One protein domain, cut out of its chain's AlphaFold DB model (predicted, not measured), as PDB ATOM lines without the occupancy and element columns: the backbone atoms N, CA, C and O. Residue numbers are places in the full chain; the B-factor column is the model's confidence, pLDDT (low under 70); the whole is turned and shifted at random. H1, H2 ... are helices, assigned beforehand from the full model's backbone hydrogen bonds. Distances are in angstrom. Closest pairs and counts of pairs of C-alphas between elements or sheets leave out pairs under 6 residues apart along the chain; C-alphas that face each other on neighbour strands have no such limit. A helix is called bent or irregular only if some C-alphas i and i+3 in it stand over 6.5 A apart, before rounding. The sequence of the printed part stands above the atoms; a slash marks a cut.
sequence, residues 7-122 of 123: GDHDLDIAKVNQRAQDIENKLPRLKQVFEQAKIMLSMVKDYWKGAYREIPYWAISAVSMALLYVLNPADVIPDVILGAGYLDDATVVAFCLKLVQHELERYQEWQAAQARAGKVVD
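Overview. This is residues 7 to 122 of the 123 residues of a protein of Verrucomicrobia bacterium 12-59-8 (UniProt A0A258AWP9). Two long helices, H1 and H4, meet nearly at right angles, and the shorter H2 folds back on the second arm of H1 as a helical hairpin and also crosses H4; these three make a small core. Residues 7 to 32 of H1 stick out as a long arm, residues 112 to 122 stick out at the other end of the printed part, and H3 turns off the end of H2. The printed part has 116 residues with four named helices, H1 to H4 in chain order, and no named strand: all helix. It is flat, 67 by 52 by 22 A, and only just loose, close to extended, with a radius of gyration of the C-alphas of 20.1 A.

Arrangement. Start at H1, residues 7 to 48, assigned as one helix by its hydrogen bonds but bent: C-alphas 25 and 28 are 6.6 A apart, and its arms H1a, residues 7 to 25, and H1b, residues 28 to 48, stand at a steep tilt of 35.3 degrees, only just steep. Next find the hub H2, residues 57 to 71, which touches H1b in a hairpin at a steep tilt of 40 degrees, opposite ways; the closest C-alphas, of Met 40 and Val 63, are 6.3 A apart. H3, residues 73 to 83, touches H2 at a steep tilt of 47 degrees, with the C-alphas of Tyr 69 and Val 76 closest at 5.9 A. H4, residues 89 to 120, touches H2 about perpendicular at 83 degrees, closest at the C-alphas of Ala 59 and Val 100, 6.0 A. H4 touches H1b with residues 104 to 108 alone, only just about perpendicular at 72 degrees; the C-alphas of Met 43 and Tyr 107 are closest, 6.9 A. H3 and H4 are apart. Each O i to N i+4 pair is within hydrogen-bond range in H1b, H2 and H4, against 14 of 15 in H1a and 3 of 7 in H3, where 0 of 8 O i to N i+3 pairs are.

Along the chain. Find C-alpha 7 at (176.823, 194.619, 210.869); H1a runs 27.4 A from there and H1b 30.5 A. H2 measures 21.6 A, H3 16.7 A, and H4 runs 46.8 A to C-alpha 120 at (144.266, 176.825, 155.071).

Size, cuts and confidence. The C-alphas of Gly 7 and Val 121 are farthest apart, 68.8 A. The printed part has no cut and no long link. In this predicted model pLDDT is under 70 at residues 7 to 17, 19 to 20, 73, 76 to 89 and 118 to 122.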
ATOM      1  N   GLY A   7     176.717 195.996 211.373       57.31
ATOM      2  CA  GLY A   7     176.823 194.619 210.869       57.31
ATOM      3  C   GLY A   7     175.500 193.848 210.767       57.31
ATOM      4  O   GLY A   7     175.410 192.927 209.960       57.31
ATOM      5  N   ASP A   8     174.466 194.226 211.527       58.09
ATOM      6  CA  ASP A   8     173.161 193.540 211.474       58.09
ATOM      7  C   ASP A   8     172.372 193.895 210.202       58.09
ATOM      8  O   ASP A   8     171.693 193.046 209.626       58.09
ATOM      9  N   HIS A   9     172.528 195.124 209.698       57.84
ATOM     10  CA  HIS A   9     171.868 195.569 208.469       57.84
ATOM     11  C   HIS A   9     172.397 194.836 207.226       57.84
ATOM     12  O   HIS A   9     171.607 194.431 206.376       57.84
ATOM     13  N   ASP A  10     173.707 194.598 207.131       59.91
ATOM     14  CA  ASP A  10     174.303 193.890 205.990       59.91
ATOM     15  C   ASP A  10     173.883 192.408 205.936       59.91
ATOM     16  O   ASP A  10     173.691 191.848 204.852       59.91
ATOM     17  N   LEU A  11     173.667 191.774 207.096       59.41
ATOM     18  CA  LEU A  11     173.195 190.387 207.203       59.41
ATOM     19  C   LEU A  11     171.733 190.230 206.762       59.41
ATOM     20  O   LEU A  11     171.390 189.245 206.097       59.41
ATOM     21  N   ASP A  12     170.881 191.198 207.093       63.06
ATOM     22  CA  ASP A  12     169.484 191.208 206.662       63.06
ATOM     23  C   ASP A  12     169.357 191.473 205.158       63.06
ATOM     24  O   ASP A  12     168.605 190.778 204.469       63.06
ATOM     25  N   ILE A  13     170.155 192.396 204.609       64.62
ATOM     26  CA  ILE A  13     170.188 192.664 203.164       64.62
ATOM     27  C   ILE A  13     170.720 191.447 202.391       64.62
ATOM     28  O   ILE A  13     170.143 191.072 201.369       64.62
ATOM     29  N   ALA A  14     171.750 190.762 202.898       63.28
ATOM     30  CA  ALA A  14     172.257 189.531 202.291       63.28
ATOM     31  C   ALA A  14     171.218 188.392 202.305       63.28
ATOM     32  O   ALA A  14     171.052 187.703 201.296       63.28
ATOM     33  N   LYS A  15     170.462 188.223 203.402       65.38
ATOM     34  CA  LYS A  15     169.359 187.246 203.489       65.38
ATOM     35  C   LYS A  15     168.216 187.558 202.528       65.38
ATOM     36  O   LYS A  15     167.658 186.635 201.933       65.38
ATOM     37  N   VAL A  16     167.847 188.829 202.375       69.56
ATOM     38  CA  VAL A  16     166.806 189.248 201.422       69.56
ATOM     39  C   VAL A  16     167.269 189.008 199.987       69.56
ATOM     40  O   VAL A  16     166.500 188.474 199.190       69.56
ATOM     41  N   ASN A  17     168.532 189.304 199.672       69.75
ATOM     42  CA  ASN A  17     169.088 189.094 198.335       69.75
ATOM     43  C   ASN A  17     169.221 187.597 197.981       69.75
ATOM     44  O   ASN A  17     168.871 187.186 196.878       69.75
ATOM     45  N   GLN A  18     169.616 186.752 198.943       72.19
ATOM     46  CA  GLN A  18     169.604 185.291 198.769       72.19
ATOM     47  C   GLN A  18     168.188 184.752 198.525       72.19
ATOM     48  O   GLN A  18     167.977 183.960 197.610       72.19
ATOM     49  N   ARG A  19     167.189 185.216 199.290       69.75
ATOM     50  CA  ARG A  19     165.791 184.811 199.075       69.75
ATOM     51  C   ARG A  19     165.235 185.309 197.741       69.75
ATOM     52  O   ARG A  19     164.440 184.601 197.130       69.75
ATOM     53  N   ALA A  20     165.651 186.488 197.280       69.44
ATOM     54  CA  ALA A  20     165.289 187.001 195.962       69.44
ATOM     55  C   ALA A  20     165.840 186.099 194.846       69.44
ATOM     56  O   ALA A  20     165.080 185.695 193.969       69.44
ATOM     57  N   GLN A  21     167.104 185.677 194.941       70.19
ATOM     58  CA  GLN A  21     167.709 184.729 193.998       70.19
ATOM     59  C   GLN A  21     167.026 183.355 194.023       70.19
ATOM     60  O   GLN A  21     166.777 182.765 192.972       70.19
ATOM     61  N   ASP A  22     166.650 182.849 195.199       73.56
ATOM     62  CA  ASP A  22     165.899 181.592 195.312       73.56
ATOM     63  C   ASP A  22     164.514 181.669 194.658       73.56
ATOM     64  O   ASP A  22     164.036 180.681 194.089       73.56
ATOM     65  N   ILE A  23     163.855 182.828 194.734       71.25
ATOM     66  CA  ILE A  23     162.581 183.076 194.056       71.25
ATOM     67  C   ILE A  23     162.812 183.158 192.547       71.25
ATOM     68  O   ILE A  23     162.152 182.434 191.804       71.25
ATOM     69  N   GLU A  24     163.780 183.956 192.093       72.94
ATOM     70  CA  GLU A  24     164.124 184.099 190.673       72.94
ATOM     71  C   GLU A  24     164.485 182.765 190.020       72.94
ATOM     72  O   GLU A  24     164.040 182.487 188.912       72.94
ATOM     73  N   ASN A  25     165.186 181.881 190.728       77.88
ATOM     74  CA  ASN A  25     165.517 180.547 190.231       77.88
ATOM     75  C   ASN A  25     164.300 179.607 190.154       77.88
ATOM     76  O   ASN A  25     164.275 178.673 189.347       77.88
ATOM     77  N   LYS A  26     163.269 179.836 190.975       75.88
ATOM     78  CA  LYS A  26     162.027 179.042 190.987       75.88
ATOM     79  C   LYS A  26     160.977 179.570 190.012       75.88
ATOM     80  O   LYS A  26     160.174 178.775 189.519       75.88
ATOM     81  N   LEU A  27     160.998 180.863 189.686       79.38
ATOM     82  CA  LEU A  27     160.059 181.498 188.752       79.38
ATOM     83  C   LEU A  27     159.988 180.792 187.379       79.38
ATOM     84  O   LEU A  27     158.872 180.507 186.937       79.38
ATOM     85  N   PRO A  28     161.106 180.431 186.710       84.69
ATOM     86  CA  PRO A  28     161.069 179.711 185.438       84.69
ATOM     87  C   PRO A  28     160.360 178.360 185.536       84.69
ATOM     88  O   PRO A  28     159.568 178.018 184.660       84.69
ATOM     89  N   ARG A  29     160.605 177.605 186.617       81.62
ATOM     90  CA  ARG A  29     159.978 176.293 186.839       81.62
ATOM     91  C   ARG A  29     158.480 176.429 187.071       81.62
ATOM     92  O   ARG A  29     157.706 175.685 186.480       81.62
ATOM     93  N   LEU A  30     158.066 177.405 187.879       81.19
ATOM     94  CA  LEU A  30     156.648 177.694 188.091       81.19
ATOM     95  C   LEU A  30     155.970 178.075 186.777       81.19
ATOM     96  O   LEU A  30     154.921 177.528 186.457       81.19
ATOM     97  N   LYS A  31     156.595 178.943 185.974       83.38
ATOM     98  CA  LYS A  31     156.066 179.323 184.661       83.38
ATOM     99  C   LYS A  31     155.887 178.109 183.744       83.38
ATOM    100  O   LYS A  31     154.841 177.981 183.123       83.38
ATOM    101  N   GLN A  32     156.863 177.203 183.691       84.06
ATOM    102  CA  GLN A  32     156.751 175.961 182.913       84.06
ATOM    103  C   GLN A  32     155.579 175.087 183.376       84.06
ATOM    104  O   GLN A  32     154.810 174.614 182.542       84.06
ATOM    105  N   VAL A  33     155.401 174.921 184.691       83.75
ATOM    106  CA  VAL A  33     154.267 174.175 185.261       83.75
ATOM    107  C   VAL A  33     152.935 174.843 184.911       83.75
ATOM    108  O   VAL A  33     151.995 174.159 184.518       83.75
ATOM    109  N   PHE A  34     152.855 176.173 184.984       85.88
ATOM    110  CA  PHE A  34     151.661 176.926 184.593       85.88
ATOM    111  C   PHE A  34     151.312 176.750 183.109       85.88
ATOM    112  O   PHE A  34     150.144 176.540 182.782       85.88
ATOM    113  N   GLU A  35     152.298 176.798 182.209       87.00
ATOM    114  CA  GLU A  35     152.058 176.560 180.779       87.00
ATOM    115  C   GLU A  35     151.578 175.124 180.519       87.00
ATOM    116  O   GLU A  35     150.620 174.919 179.773       87.00
ATOM    117  N   GLN A  36     152.162 174.126 181.193       85.25
ATOM    118  CA  GLN A  36     151.685 172.740 181.115       85.25
ATOM    119  C   GLN A  36     150.250 172.592 181.639       85.25
ATOM    120  O   GLN A  36     149.411 171.986 180.972       85.25
ATOM    121  N   ALA A  37     149.930 173.201 182.784       86.31
ATOM    122  CA  ALA A  37     148.578 173.191 183.342       86.31
ATOM    123  C   ALA A  37     147.562 173.850 182.392       86.31
ATOM    124  O   ALA A  37     146.436 173.379 182.246       86.31
ATOM    125  N   LYS A  38     147.956 174.910 181.680       88.56
ATOM    126  CA  LYS A  38     147.108 175.566 180.675       88.56
ATOM    127  C   LYS A  38     146.797 174.658 179.482       88.56
ATOM    128  O   LYS A  38     145.664 174.663 178.992       88.56
ATOM    129  N   ILE A  39     147.769 173.865 179.031       89.12
ATOM    130  CA  ILE A  39     147.563 172.844 177.990       89.12
ATOM    131  C   ILE A  39     146.589 171.772 178.493       89.12
ATOM    132  O   ILE A  39     145.594 171.496 177.826       89.12
ATOM    133  N   MET A  40     146.811 171.246 179.700       88.69
ATOM    134  CA  MET A  40     145.923 170.272 180.351       88.69
ATOM    135  C   MET A  40     144.481 170.788 180.482       88.69
ATOM    136  O   MET A  40     143.530 170.083 180.154       88.69
ATOM    137  N   LEU A  41     144.292 172.045 180.896       88.38
ATOM    138  CA  LEU A  41     142.971 172.680 180.968       88.38
ATOM    139  C   LEU A  41     142.302 172.792 179.595       88.38
ATOM    140  O   LEU A  41     141.090 172.603 179.476       88.38
ATOM    141  N   SER A  42     143.079 173.107 178.557       89.44
ATOM    142  CA  SER A  42     142.568 173.216 177.186       89.44
ATOM    143  C   SER A  42     142.088 171.857 176.679       89.44
ATOM    144  O   SER A  42     140.995 171.760 176.126       89.44
ATOM    145  N   MET A  43     142.842 170.801 176.983       88.94
ATOM    146  CA  MET A  43     142.499 169.416 176.677       88.94
ATOM    147  C   MET A  43     141.183 168.980 177.328       88.94
ATOM    148  O   MET A  43     140.289 168.488 176.640       88.94
ATOM    149  N   VAL A  44     141.011 169.232 178.632       87.75
ATOM    150  CA  VAL A  44     139.754 168.940 179.349       87.75
ATOM    151  C   VAL A  44     138.584 169.734 178.757       87.75
ATOM    152  O   VAL A  44     137.491 169.202 178.563       87.75
ATOM    153  N   LYS A  45     138.809 171.007 178.410       88.81
ATOM    154  CA  LYS A  45     137.789 171.868 177.803       88.81
ATOM    155  C   LYS A  45     137.363 171.380 176.416       88.81
ATOM    156  O   LYS A  45     136.168 171.381 176.122       88.81
ATOM    157  N   ASP A  46     138.304 170.978 175.568       88.06
ATOM    158  CA  ASP A  46     138.015 170.468 174.222       88.06
ATOM    159  C   ASP A  46     137.354 169.086 174.258       88.06
ATOM    160  O   ASP A  46     136.487 168.798 173.425       88.06
ATOM    161  N   TYR A  47     137.677 168.280 175.271       87.38
ATOM    162  CA  TYR A  47     136.970 167.039 175.569       87.38
ATOM    163  C   TYR A  47     135.504 167.291 175.951       87.38
ATOM    164  O   TYR A  47     134.601 166.697 175.360       87.38
ATOM    165  N   TRP A  48     135.232 168.233 176.865       85.56
ATOM    166  CA  TRP A  48     133.857 168.613 177.232       85.56
ATOM    167  C   TRP A  48     133.056 169.215 176.077       85.56
ATOM    168  O   TRP A  48     131.859 168.956 175.962       85.56
ATOM    169  N   LYS A  49     133.701 169.974 175.186       87.12
ATOM    170  CA  LYS A  49     133.074 170.474 173.951       87.12
ATOM    171  C   LYS A  49     132.807 169.377 172.917       87.12
ATOM    172  O   LYS A  49     132.108 169.628 171.940       87.12
ATOM    173  N   GLY A  50     133.373 168.185 173.098       84.44
ATOM    174  CA  GLY A  50     133.267 167.074 172.157       84.44
ATOM    175  C   GLY A  50     134.132 167.222 170.903       84.44
ATOM    176  O   GLY A  50     133.960 166.428 169.983       84.44
ATOM    177  N   ALA A  51     135.046 168.201 170.863       83.44
ATOM    178  CA  ALA A  51     135.969 168.409 169.747       83.44
ATOM    179  C   ALA A  51     137.092 167.359 169.736       83.44
ATOM    180  O   ALA A  51     137.529 166.938 168.670       83.44
ATOM    181  N   TYR A  52     137.518 166.903 170.920       82.06
ATOM    182  CA  TYR A  52     138.541 165.871 171.082       82.06
ATOM    183  C   TYR A  52     138.000 164.711 171.925       82.06
ATOM    184  O   TYR A  52     137.959 164.795 173.148       82.06
ATOM    185  N   ARG A  53     137.534 163.636 171.273       81.56
ATOM    186  CA  ARG A  53     136.994 162.424 171.931       81.56
ATOM    187  C   ARG A  53     137.868 161.180 171.773       81.56
ATOM    188  O   ARG A  53     137.579 160.163 172.393       81.56
ATOM    189  N   GLU A  54     138.942 161.258 170.994       79.25
ATOM    190  CA  GLU A  54     139.887 160.155 170.760       79.25
ATOM    191  C   GLU A  54     140.896 159.991 171.909       79.25
ATOM    192  O   GLU A  54     142.088 159.771 171.694       79.25
ATOM    193  N   ILE A  55     140.411 160.113 173.144       81.31
ATOM    194  CA  ILE A  55     141.194 159.959 174.363       81.31
ATOM    195  C   ILE A  55     140.503 158.981 175.309       81.31
ATOM    196  O   ILE A  55     139.297 159.100 175.548       81.31
ATOM    197  N   PRO A  56     141.234 158.012 175.881       84.56
ATOM    198  CA  PRO A  56     140.658 157.127 176.876       84.56
ATOM    199  C   PRO A  56     140.242 157.866 178.159       84.56
ATOM    200  O   PRO A  56     140.937 158.757 178.649       84.56
ATOM    201  N   TYR A  57     139.133 157.429 178.763       82.06
ATOM    202  CA  TYR A  57     138.576 158.031 179.982       82.06
ATOM    203  C   TYR A  57     139.578 158.105 181.144       82.06
ATOM    204  O   TYR A  57     139.603 159.103 181.862       82.06
ATOM    205  N   TRP A  58     140.443 157.095 181.298       82.50
ATOM    206  CA  TRP A  58     141.463 157.077 182.351       82.50
ATOM    207  C   TRP A  58     142.457 158.246 182.217       82.50
ATOM    208  O   TRP A  58     142.899 158.786 183.229       82.50
ATOM    209  N   ALA A  59     142.760 158.689 180.991       85.31
ATOM    210  CA  ALA A  59     143.687 159.790 180.746       85.31
ATOM    211  C   ALA A  59     143.058 161.144 181.101       85.31
ATOM    212  O   ALA A  59     143.699 161.959 181.758       85.31
ATOM    213  N   ILE A  60     141.779 161.360 180.767       85.56
ATOM    214  CA  ILE A  60     141.029 162.555 181.196       85.56
ATOM    215  C   ILE A  60     140.965 162.635 182.723       85.56
ATOM    216  O   ILE A  60     141.175 163.709 183.292       85.56
ATOM    217  N   SER A  61     140.712 161.511 183.398       85.12
ATOM    218  CA  SER A  61     140.722 161.451 184.860       85.12
ATOM    219  C   SER A  61     142.101 161.791 185.426       85.12
ATOM    220  O   SER A  61     142.188 162.622 186.325       85.12
ATOM    221  N   ALA A  62     143.179 161.237 184.862       84.25
ATOM    222  CA  ALA A  62     144.544 161.518 185.301       84.25
ATOM    223  C   ALA A  62     144.949 162.991 185.100       84.25
ATOM    224  O   ALA A  62     145.527 163.597 185.999       84.25
ATOM    225  N   VAL A  63     144.595 163.598 183.962       86.12
ATOM    226  CA  VAL A  63     144.831 165.028 183.697       86.12
ATOM    227  C   VAL A  63     144.033 165.902 184.664       86.12
ATOM    228  O   VAL A  63     144.562 166.864 185.218       86.12
ATOM    229  N   SER A  64     142.772 165.549 184.917       85.38
ATOM    230  CA  SER A  64     141.920 166.266 185.875       85.38
ATOM    231  C   SER A  64     142.501 166.203 187.292       85.38
ATOM    232  O   SER A  64     142.552 167.209 187.995       85.38
ATOM    233  N   MET A  65     143.005 165.038 187.690       83.19
ATOM    234  CA  MET A  65     143.649 164.815 188.981       83.19
ATOM    235  C   MET A  65     144.981 165.572 189.107       83.19
ATOM    236  O   MET A  65     145.255 166.177 190.142       83.19
ATOM    237  N   ALA A  66     145.779 165.624 188.034       82.88
ATOM    238  CA  ALA A  66     146.993 166.436 187.970       82.88
ATOM    239  C   ALA A  66     146.693 167.940 188.106       82.88
ATOM    240  O   ALA A  66     147.425 168.658 188.782       82.88
ATOM    241  N   LEU A  67     145.593 168.423 187.521       85.00
ATOM    242  CA  LEU A  67     145.148 169.810 187.688       85.00
ATOM    243  C   LEU A  67     144.722 170.116 189.128       85.00
ATOM    244  O   LEU A  67     145.100 171.159 189.659       85.00
ATOM    245  N   LEU A  68     143.991 169.204 189.777       83.94
ATOM    246  CA  LEU A  68     143.649 169.331 191.199       83.94
ATOM    247  C   LEU A  68     144.909 169.374 192.076       83.94
ATOM    248  O   LEU A  68     144.998 170.214 192.968       83.94
ATOM    249  N   TYR A  69     145.921 168.559 191.757       77.75
ATOM    250  CA  TYR A  69     147.218 168.577 192.443       77.75
ATOM    251  C   TYR A  69     147.954 169.921 192.302       77.75
ATOM    252  O   TYR A  69     148.544 170.402 193.265       77.75
ATOM    253  N   VAL A  70     147.909 170.560 191.127       79.25
ATOM    254  CA  VAL A  70     148.522 171.889 190.924       79.25
ATOM    255  C   VAL A  70     147.832 172.966 191.769       79.25
ATOM    256  O   VAL A  70     148.501 173.883 192.243       79.25
ATOM    257  N   LEU A  71     146.514 172.864 191.975       78.94
ATOM    258  CA  LEU A  71     145.754 173.799 192.812       78.94
ATOM    259  C   LEU A  71     146.010 173.578 194.305       78.94
ATOM    260  O   LEU A  71     146.192 174.544 195.045       78.94
ATOM    261  N   ASN A  72     146.015 172.319 194.744       77.06
ATOM    262  CA  ASN A  72     146.277 171.954 196.127       77.06
ATOM    263  C   ASN A  72     147.069 170.635 196.208       77.06
ATOM    264  O   ASN A  72     146.477 169.552 196.230       77.06
ATOM    265  N   PRO A  73     148.408 170.698 196.300       67.69
ATOM    266  CA  PRO A  73     149.234 169.494 196.308       67.69
ATOM    267  C   PRO A  73     149.048 168.646 197.575       67.69
ATOM    268  O   PRO A  73     149.327 167.451 197.550       67.69
ATOM    269  N   ALA A  74     148.576 169.239 198.677       71.12
ATOM    270  CA  ALA A  74     148.428 168.556 199.963       71.12
ATOM    271  C   ALA A  74     147.141 167.720 200.084       71.12
ATOM    272  O   ALA A  74     147.057 166.903 200.993       71.12
ATOM    273  N   ASP A  75     146.165 167.910 199.195       70.06
ATOM    274  CA  ASP A  75     144.842 167.264 199.248       70.06
ATOM    275  C   ASP A  75     144.835 165.903 198.537       70.06
ATOM    276  O   ASP A  75     144.350 164.904 199.050       70.06
ATOM    277  N   VAL A  76     145.487 165.835 197.373       63.81
ATOM    278  CA  VAL A  76     145.496 164.638 196.517       63.81
ATOM    279  C   VAL A  76     146.411 163.536 197.068       63.81
ATOM    280  O   VAL A  76     146.156 162.353 196.858       63.81
ATOM    281  N   ILE A  77     147.492 163.896 197.769       68.56
ATOM    282  CA  ILE A  77     148.471 162.926 198.293       68.56
ATOM    283  C   ILE A  77     147.847 162.015 199.375       68.56
ATOM    284  O   ILE A  77     147.965 160.795 199.233       68.56
ATOM    285  N   PRO A  78     147.181 162.537 200.430       64.19
ATOM    286  CA  PRO A  78     146.561 161.703 201.461       64.19
ATOM    287  C   PRO A  78     145.473 160.775 200.915       64.19
ATOM    288  O   PRO A  78     145.481 159.592 201.250       64.19
ATOM    289  N   ASP A  79     144.590 161.276 200.044       66.56
ATOM    290  CA  ASP A  79     143.455 160.506 199.513       66.56
ATOM    291  C   ASP A  79     143.900 159.306 198.662       66.56
ATOM    292  O   ASP A  79     143.315 158.224 198.728       66.56
ATOM    293  N   VAL A  80     144.969 159.472 197.880       64.56
ATOM    294  CA  VAL A  80     145.484 158.432 196.975       64.56
ATOM    295  C   VAL A  80     146.309 157.394 197.724       64.56
ATOM    296  O   VAL A  80     146.179 156.200 197.460       64.56
ATOM    297  N   ILE A  81     147.141 157.840 198.670       65.38
ATOM    298  CA  ILE A  81     148.033 156.962 199.437       65.38
ATOM    299  C   ILE A  81     147.249 156.118 200.446       65.38
ATOM    300  O   ILE A  81     147.581 154.955 200.652       65.38
ATOM    301  N   LEU A  82     146.201 156.666 201.068       63.88
ATOM    302  CA  LEU A  82     145.389 155.917 202.033       63.88
ATOM    303  C   LEU A  82     144.437 154.905 201.364       63.88
ATOM    304  O   LEU A  82     143.995 153.972 202.034       63.88
ATOM    305  N   GLY A  83     144.124 155.064 200.070       65.62
ATOM    306  CA  GLY A  83     143.205 154.191 199.323       65.62
ATOM    307  C   GLY A  83     143.859 153.112 198.446       65.62
ATOM    308  O   GLY A  83     143.194 152.133 198.103       65.62
ATOM    309  N   ALA A  84     145.135 153.257 198.074       66.75
ATOM    310  CA  ALA A  84     145.838 152.332 197.182       66.75
ATOM    311  C   ALA A  84     146.723 151.353 197.978       66.75
ATOM    312  O   ALA A  84     147.726 151.734 198.572       66.75
ATOM    313  N   GLY A  85     146.331 150.077 198.021       57.88
ATOM    314  CA  GLY A  85     147.105 149.017 198.671       57.88
ATOM    315  C   GLY A  85     148.417 148.693 197.940       57.88
ATOM    316  O   GLY A  85     148.438 148.597 196.718       57.88
ATOM    317  N   TYR A  86     149.474 148.477 198.729       65.38
ATOM    318  CA  TYR A  86     150.864 148.196 198.342       65.38
ATOM    319  C   TYR A  86     151.043 147.044 197.339       65.38
ATOM    320  O   TYR A  86     151.056 145.885 197.761       65.38
ATOM    321  N   LEU A  87     151.309 147.328 196.059       51.97
ATOM    322  CA  LEU A  87     151.841 146.336 195.112       51.97
ATOM    323  C   LEU A  87     152.742 147.021 194.059       51.97
ATOM    324  O   LEU A  87     152.288 147.400 192.987       51.97
ATOM    325  N   ASP A  88     154.043 147.131 194.364       67.00
ATOM    326  CA  ASP A  88     155.124 147.574 193.450       67.00
ATOM    327  C   ASP A  88     154.890 148.941 192.747       67.00
ATOM    328  O   ASP A  88     155.052 149.115 191.536       67.00
ATOM    329  N   ASP A  89     154.491 149.945 193.534       66.88
ATOM    330  CA  ASP A  89     153.817 151.173 193.078       66.88
ATOM    331  C   ASP A  89     154.659 152.132 192.216       66.88
ATOM    332  O   ASP A  89     154.125 152.848 191.367       66.88
ATOM    333  N   ALA A  90     155.982 152.170 192.393       70.50
ATOM    334  CA  ALA A  90     156.821 153.156 191.705       70.50
ATOM    335  C   ALA A  90     156.865 152.926 190.185       70.50
ATOM    336  O   ALA A  90     156.827 153.879 189.403       70.50
ATOM    337  N   THR A  91     156.906 151.662 189.762       76.44
ATOM    338  CA  THR A  91     156.952 151.288 188.344       76.44
ATOM    339  C   THR A  91     155.613 151.555 187.667       76.44
ATOM    340  O   THR A  91     155.572 152.127 186.576       76.44
ATOM    341  N   VAL A  92     154.511 151.197 188.329       78.12
ATOM    342  CA  VAL A  92     153.153 151.415 187.817       78.12
ATOM    343  C   VAL A  92     152.852 152.909 187.702       78.12
ATOM    344  O   VAL A  92     152.412 153.362 186.647       78.12
ATOM    345  N   VAL A  93     153.165 153.704 188.730       75.00
ATOM    346  CA  VAL A  93     153.004 155.167 188.691       75.00
ATOM    347  C   VAL A  93     153.870 155.782 187.594       75.00
ATOM    348  O   VAL A  93     153.379 156.610 186.828       75.00
ATOM    349  N   ALA A  94     155.130 155.360 187.454       80.88
ATOM    350  CA  ALA A  94     156.002 155.850 186.388       80.88
ATOM    351  C   ALA A  94     155.454 155.525 184.987       80.88
ATOM    352  O   ALA A  94     155.519 156.367 184.088       80.88
ATOM    353  N   PHE A  95     154.885 154.332 184.796       82.88
ATOM    354  CA  PHE A  95     154.228 153.955 183.547       82.88
ATOM    355  C   PHE A  95     152.981 154.808 183.282       82.88
ATOM    356  O   PHE A  95     152.844 155.360 182.191       82.88
ATOM    357  N   CYS A  96     152.123 154.996 184.286       77.94
ATOM    358  CA  CYS A  96     150.949 155.864 184.191       77.94
ATOM    359  C   CYS A  96     151.335 157.306 183.840       77.94
ATOM    360  O   CYS A  96     150.748 157.892 182.934       77.94
ATOM    361  N   LEU A  97     152.357 157.866 184.494       79.81
ATOM    362  CA  LEU A  97     152.861 159.209 184.196       79.81
ATOM    363  C   LEU A  97     153.353 159.328 182.751       79.81
ATOM    364  O   LEU A  97     153.039 160.311 182.081       79.81
ATOM    365  N   LYS A  98     154.082 158.323 182.249       84.31
ATOM    366  CA  LYS A  98     154.503 158.285 180.841       84.31
ATOM    367  C   LYS A  98     153.318 158.218 179.886       84.31
ATOM    368  O   LYS A  98     153.325 158.898 178.866       84.31
ATOM    369  N   LEU A  99     152.304 157.425 180.212       84.69
ATOM    370  CA  LEU A  99     151.122 157.281 179.370       84.69
ATOM    371  C   LEU A  99     150.330 158.595 179.302       84.69
ATOM    372  O   LEU A  99     149.914 159.004 178.226       84.69
ATOM    373  N   VAL A 100     150.197 159.306 180.427       84.25
ATOM    374  CA  VAL A 100     149.586 160.646 180.462       84.25
ATOM    375  C   VAL A 100     150.389 161.652 179.637       84.25
ATOM    376  O   VAL A 100     149.795 162.427 178.893       84.25
ATOM    377  N   GLN A 101     151.724 161.638 179.736       85.94
ATOM    378  CA  GLN A 101     152.579 162.504 178.912       85.94
ATOM    379  C   GLN A 101     152.357 162.252 177.419       85.94
ATOM    380  O   GLN A 101     152.143 163.200 176.669       85.94
ATOM    381  N   HIS A 102     152.308 160.985 177.012       88.19
ATOM    382  CA  HIS A 102     152.046 160.607 175.626       88.19
ATOM    383  C   HIS A 102     150.668 161.088 175.135       88.19
ATOM    384  O   HIS A 102     150.536 161.586 174.019       88.19
ATOM    385  N   GLU A 103     149.627 161.002 175.968       87.81
ATOM    386  CA  GLU A 103     148.300 161.532 175.618       87.81
ATOM    387  C   GLU A 103     148.285 163.066 175.499       87.81
ATOM    388  O   GLU A 103     147.593 163.613 174.636       87.81
ATOM    389  N   LEU A 104     149.071 163.771 176.320       87.56
ATOM    390  CA  LEU A 104     149.257 165.220 176.204       87.56
ATOM    391  C   LEU A 104     149.944 165.605 174.890       87.56
ATOM    392  O   LEU A 104     149.501 166.543 174.229       87.56
ATOM    393  N   GLU A 105     151.001 164.887 174.508       89.62
ATOM    394  CA  GLU A 105     151.718 165.103 173.246       89.62
ATOM    395  C   GLU A 105     150.780 164.911 172.051       89.62
ATOM    396  O   GLU A 105     150.658 165.802 171.209       89.62
ATOM    397  N   ARG A 106     150.004 163.818 172.036       89.12
ATOM    398  CA  ARG A 106     148.976 163.573 171.010       89.12
ATOM    399  C   ARG A 106     147.953 164.709 170.920       89.12
ATOM    400  O   ARG A 106     147.583 165.121 169.819       89.12
ATOM    401  N   TYR A 107     147.509 165.250 172.056       89.31
ATOM    402  CA  TYR A 107     146.600 166.400 172.064       89.31
ATOM    403  C   TYR A 107     147.252 167.666 171.491       89.31
ATOM    404  O   TYR A 107     146.614 168.391 170.726       89.31
ATOM    405  N   GLN A 108     148.517 167.935 171.817       89.56
ATOM    406  CA  GLN A 108     149.248 169.074 171.256       89.56
ATOM    407  C   GLN A 108     149.420 168.949 169.740       89.56
ATOM    408  O   GLN A 108     149.230 169.929 169.017       89.56
ATOM    409  N   GLU A 109     149.728 167.749 169.245       90.81
ATOM    410  CA  GLU A 109     149.805 167.469 167.811       90.81
ATOM    411  C   GLU A 109     148.462 167.713 167.118       90.81
ATOM    412  O   GLU A 109     148.410 168.401 166.094       90.81
ATOM    413  N   TRP A 110     147.367 167.224 167.706       90.88
ATOM    414  CA  TRP A 110     146.013 167.473 167.214       90.88
ATOM    415  C   TRP A 110     145.666 168.967 167.205       90.88
ATOM    416  O   TRP A 110     145.152 169.486 166.211       90.88
ATOM    417  N   GLN A 111     145.991 169.694 168.274       88.06
ATOM    418  CA  GLN A 111     145.748 171.131 168.365       88.06
ATOM    419  C   GLN A 111     146.551 171.896 167.300       88.06
ATOM    420  O   GLN A 111     146.016 172.785 166.633       88.06
ATOM    421  N   ALA A 112     147.812 171.516 167.077       88.62
ATOM    422  CA  ALA A 112     148.656 172.085 166.032       88.62
ATOM    423  C   ALA A 112     148.163 171.735 164.615       88.62
ATOM    424  O   ALA A 112     148.311 172.541 163.692       88.62
ATOM    425  N   ALA A 113     147.588 170.546 164.420       87.38
ATOM    426  CA  ALA A 113     146.961 170.147 163.164       87.38
ATOM    427  C   ALA A 113     145.699 170.975 162.884       87.38
ATOM    428  O   ALA A 113     145.562 171.513 161.786       87.38
ATOM    429  N   GLN A 114     144.831 171.178 163.881       84.88
ATOM    430  CA  GLN A 114     143.658 172.046 163.742       84.88
ATOM    431  C   GLN A 114     144.026 173.507 163.479       84.88
ATOM    432  O   GLN A 114     143.420 174.144 162.623       84.88
ATOM    433  N   ALA A 115     145.040 174.045 164.166       84.06
ATOM    434  CA  ALA A 115     145.507 175.412 163.933       84.06
ATOM    435  C   ALA A 115     146.052 175.603 162.506       84.06
ATOM    436  O   ALA A 115     145.886 176.669 161.913       84.06
ATOM    437  N   ARG A 116     146.685 174.567 161.937       82.75
ATOM    438  CA  ARG A 116     147.094 174.549 160.527       82.75
ATOM    439  C   ARG A 116     145.891 174.453 159.593       82.75
ATOM    440  O   ARG A 116     145.809 175.249 158.668       82.75
ATOM    441  N   ALA A 117     144.948 173.550 159.852       77.19
ATOM    442  CA  ALA A 117     143.741 173.399 159.038       77.19
ATOM    443  C   ALA A 117     142.897 174.687 159.004       77.19
ATOM    444  O   ALA A 117     142.466 175.102 157.936       77.19
ATOM    445  N   GLY A 118     142.746 175.377 160.140       66.12
ATOM    446  CA  GLY A 118     142.045 176.662 160.217       66.12
ATOM    447  C   GLY A 118     142.724 177.797 159.441       66.12
ATOM    448  O   GLY A 118     142.036 178.691 158.969       66.12
ATOM    449  N   LYS A 119     144.051 177.746 159.246       56.97
ATOM    450  CA  LYS A 119     144.791 178.709 158.406       56.97
ATOM    451  C   LYS A 119     144.677 178.438 156.905       56.97
ATOM    452  O   LYS A 119     144.915 179.346 156.124       56.97
ATOM    453  N   VAL A 120     144.362 177.209 156.495       56.12
ATOM    454  CA  VAL A 120     144.266 176.825 155.071       56.12
ATOM    455  C   VAL A 120     142.905 177.196 154.469       56.12
ATOM    456  O   VAL A 120     142.789 177.308 153.258       56.12
ATOM    457  N   VAL A 121     141.884 177.420 155.300       53.44
ATOM    458  CA  VAL A 121     140.533 177.812 154.852       53.44
ATOM    459  C   VAL A 121     140.404 179.332 154.643       53.44
ATOM    460  O   VAL A 121     139.426 179.781 154.058       53.44
ATOM    461  N   ASP A 122     141.394 180.116 155.079       50.28
ATOM    462  CA  ASP A 122     141.392 181.590 155.018       50.28
ATOM    463  C   ASP A 122     142.300 182.157 153.898       50.28
ATOM    464  O   ASP A 122     142.818 183.267 154.016       50.28
TER     465      ASP A 122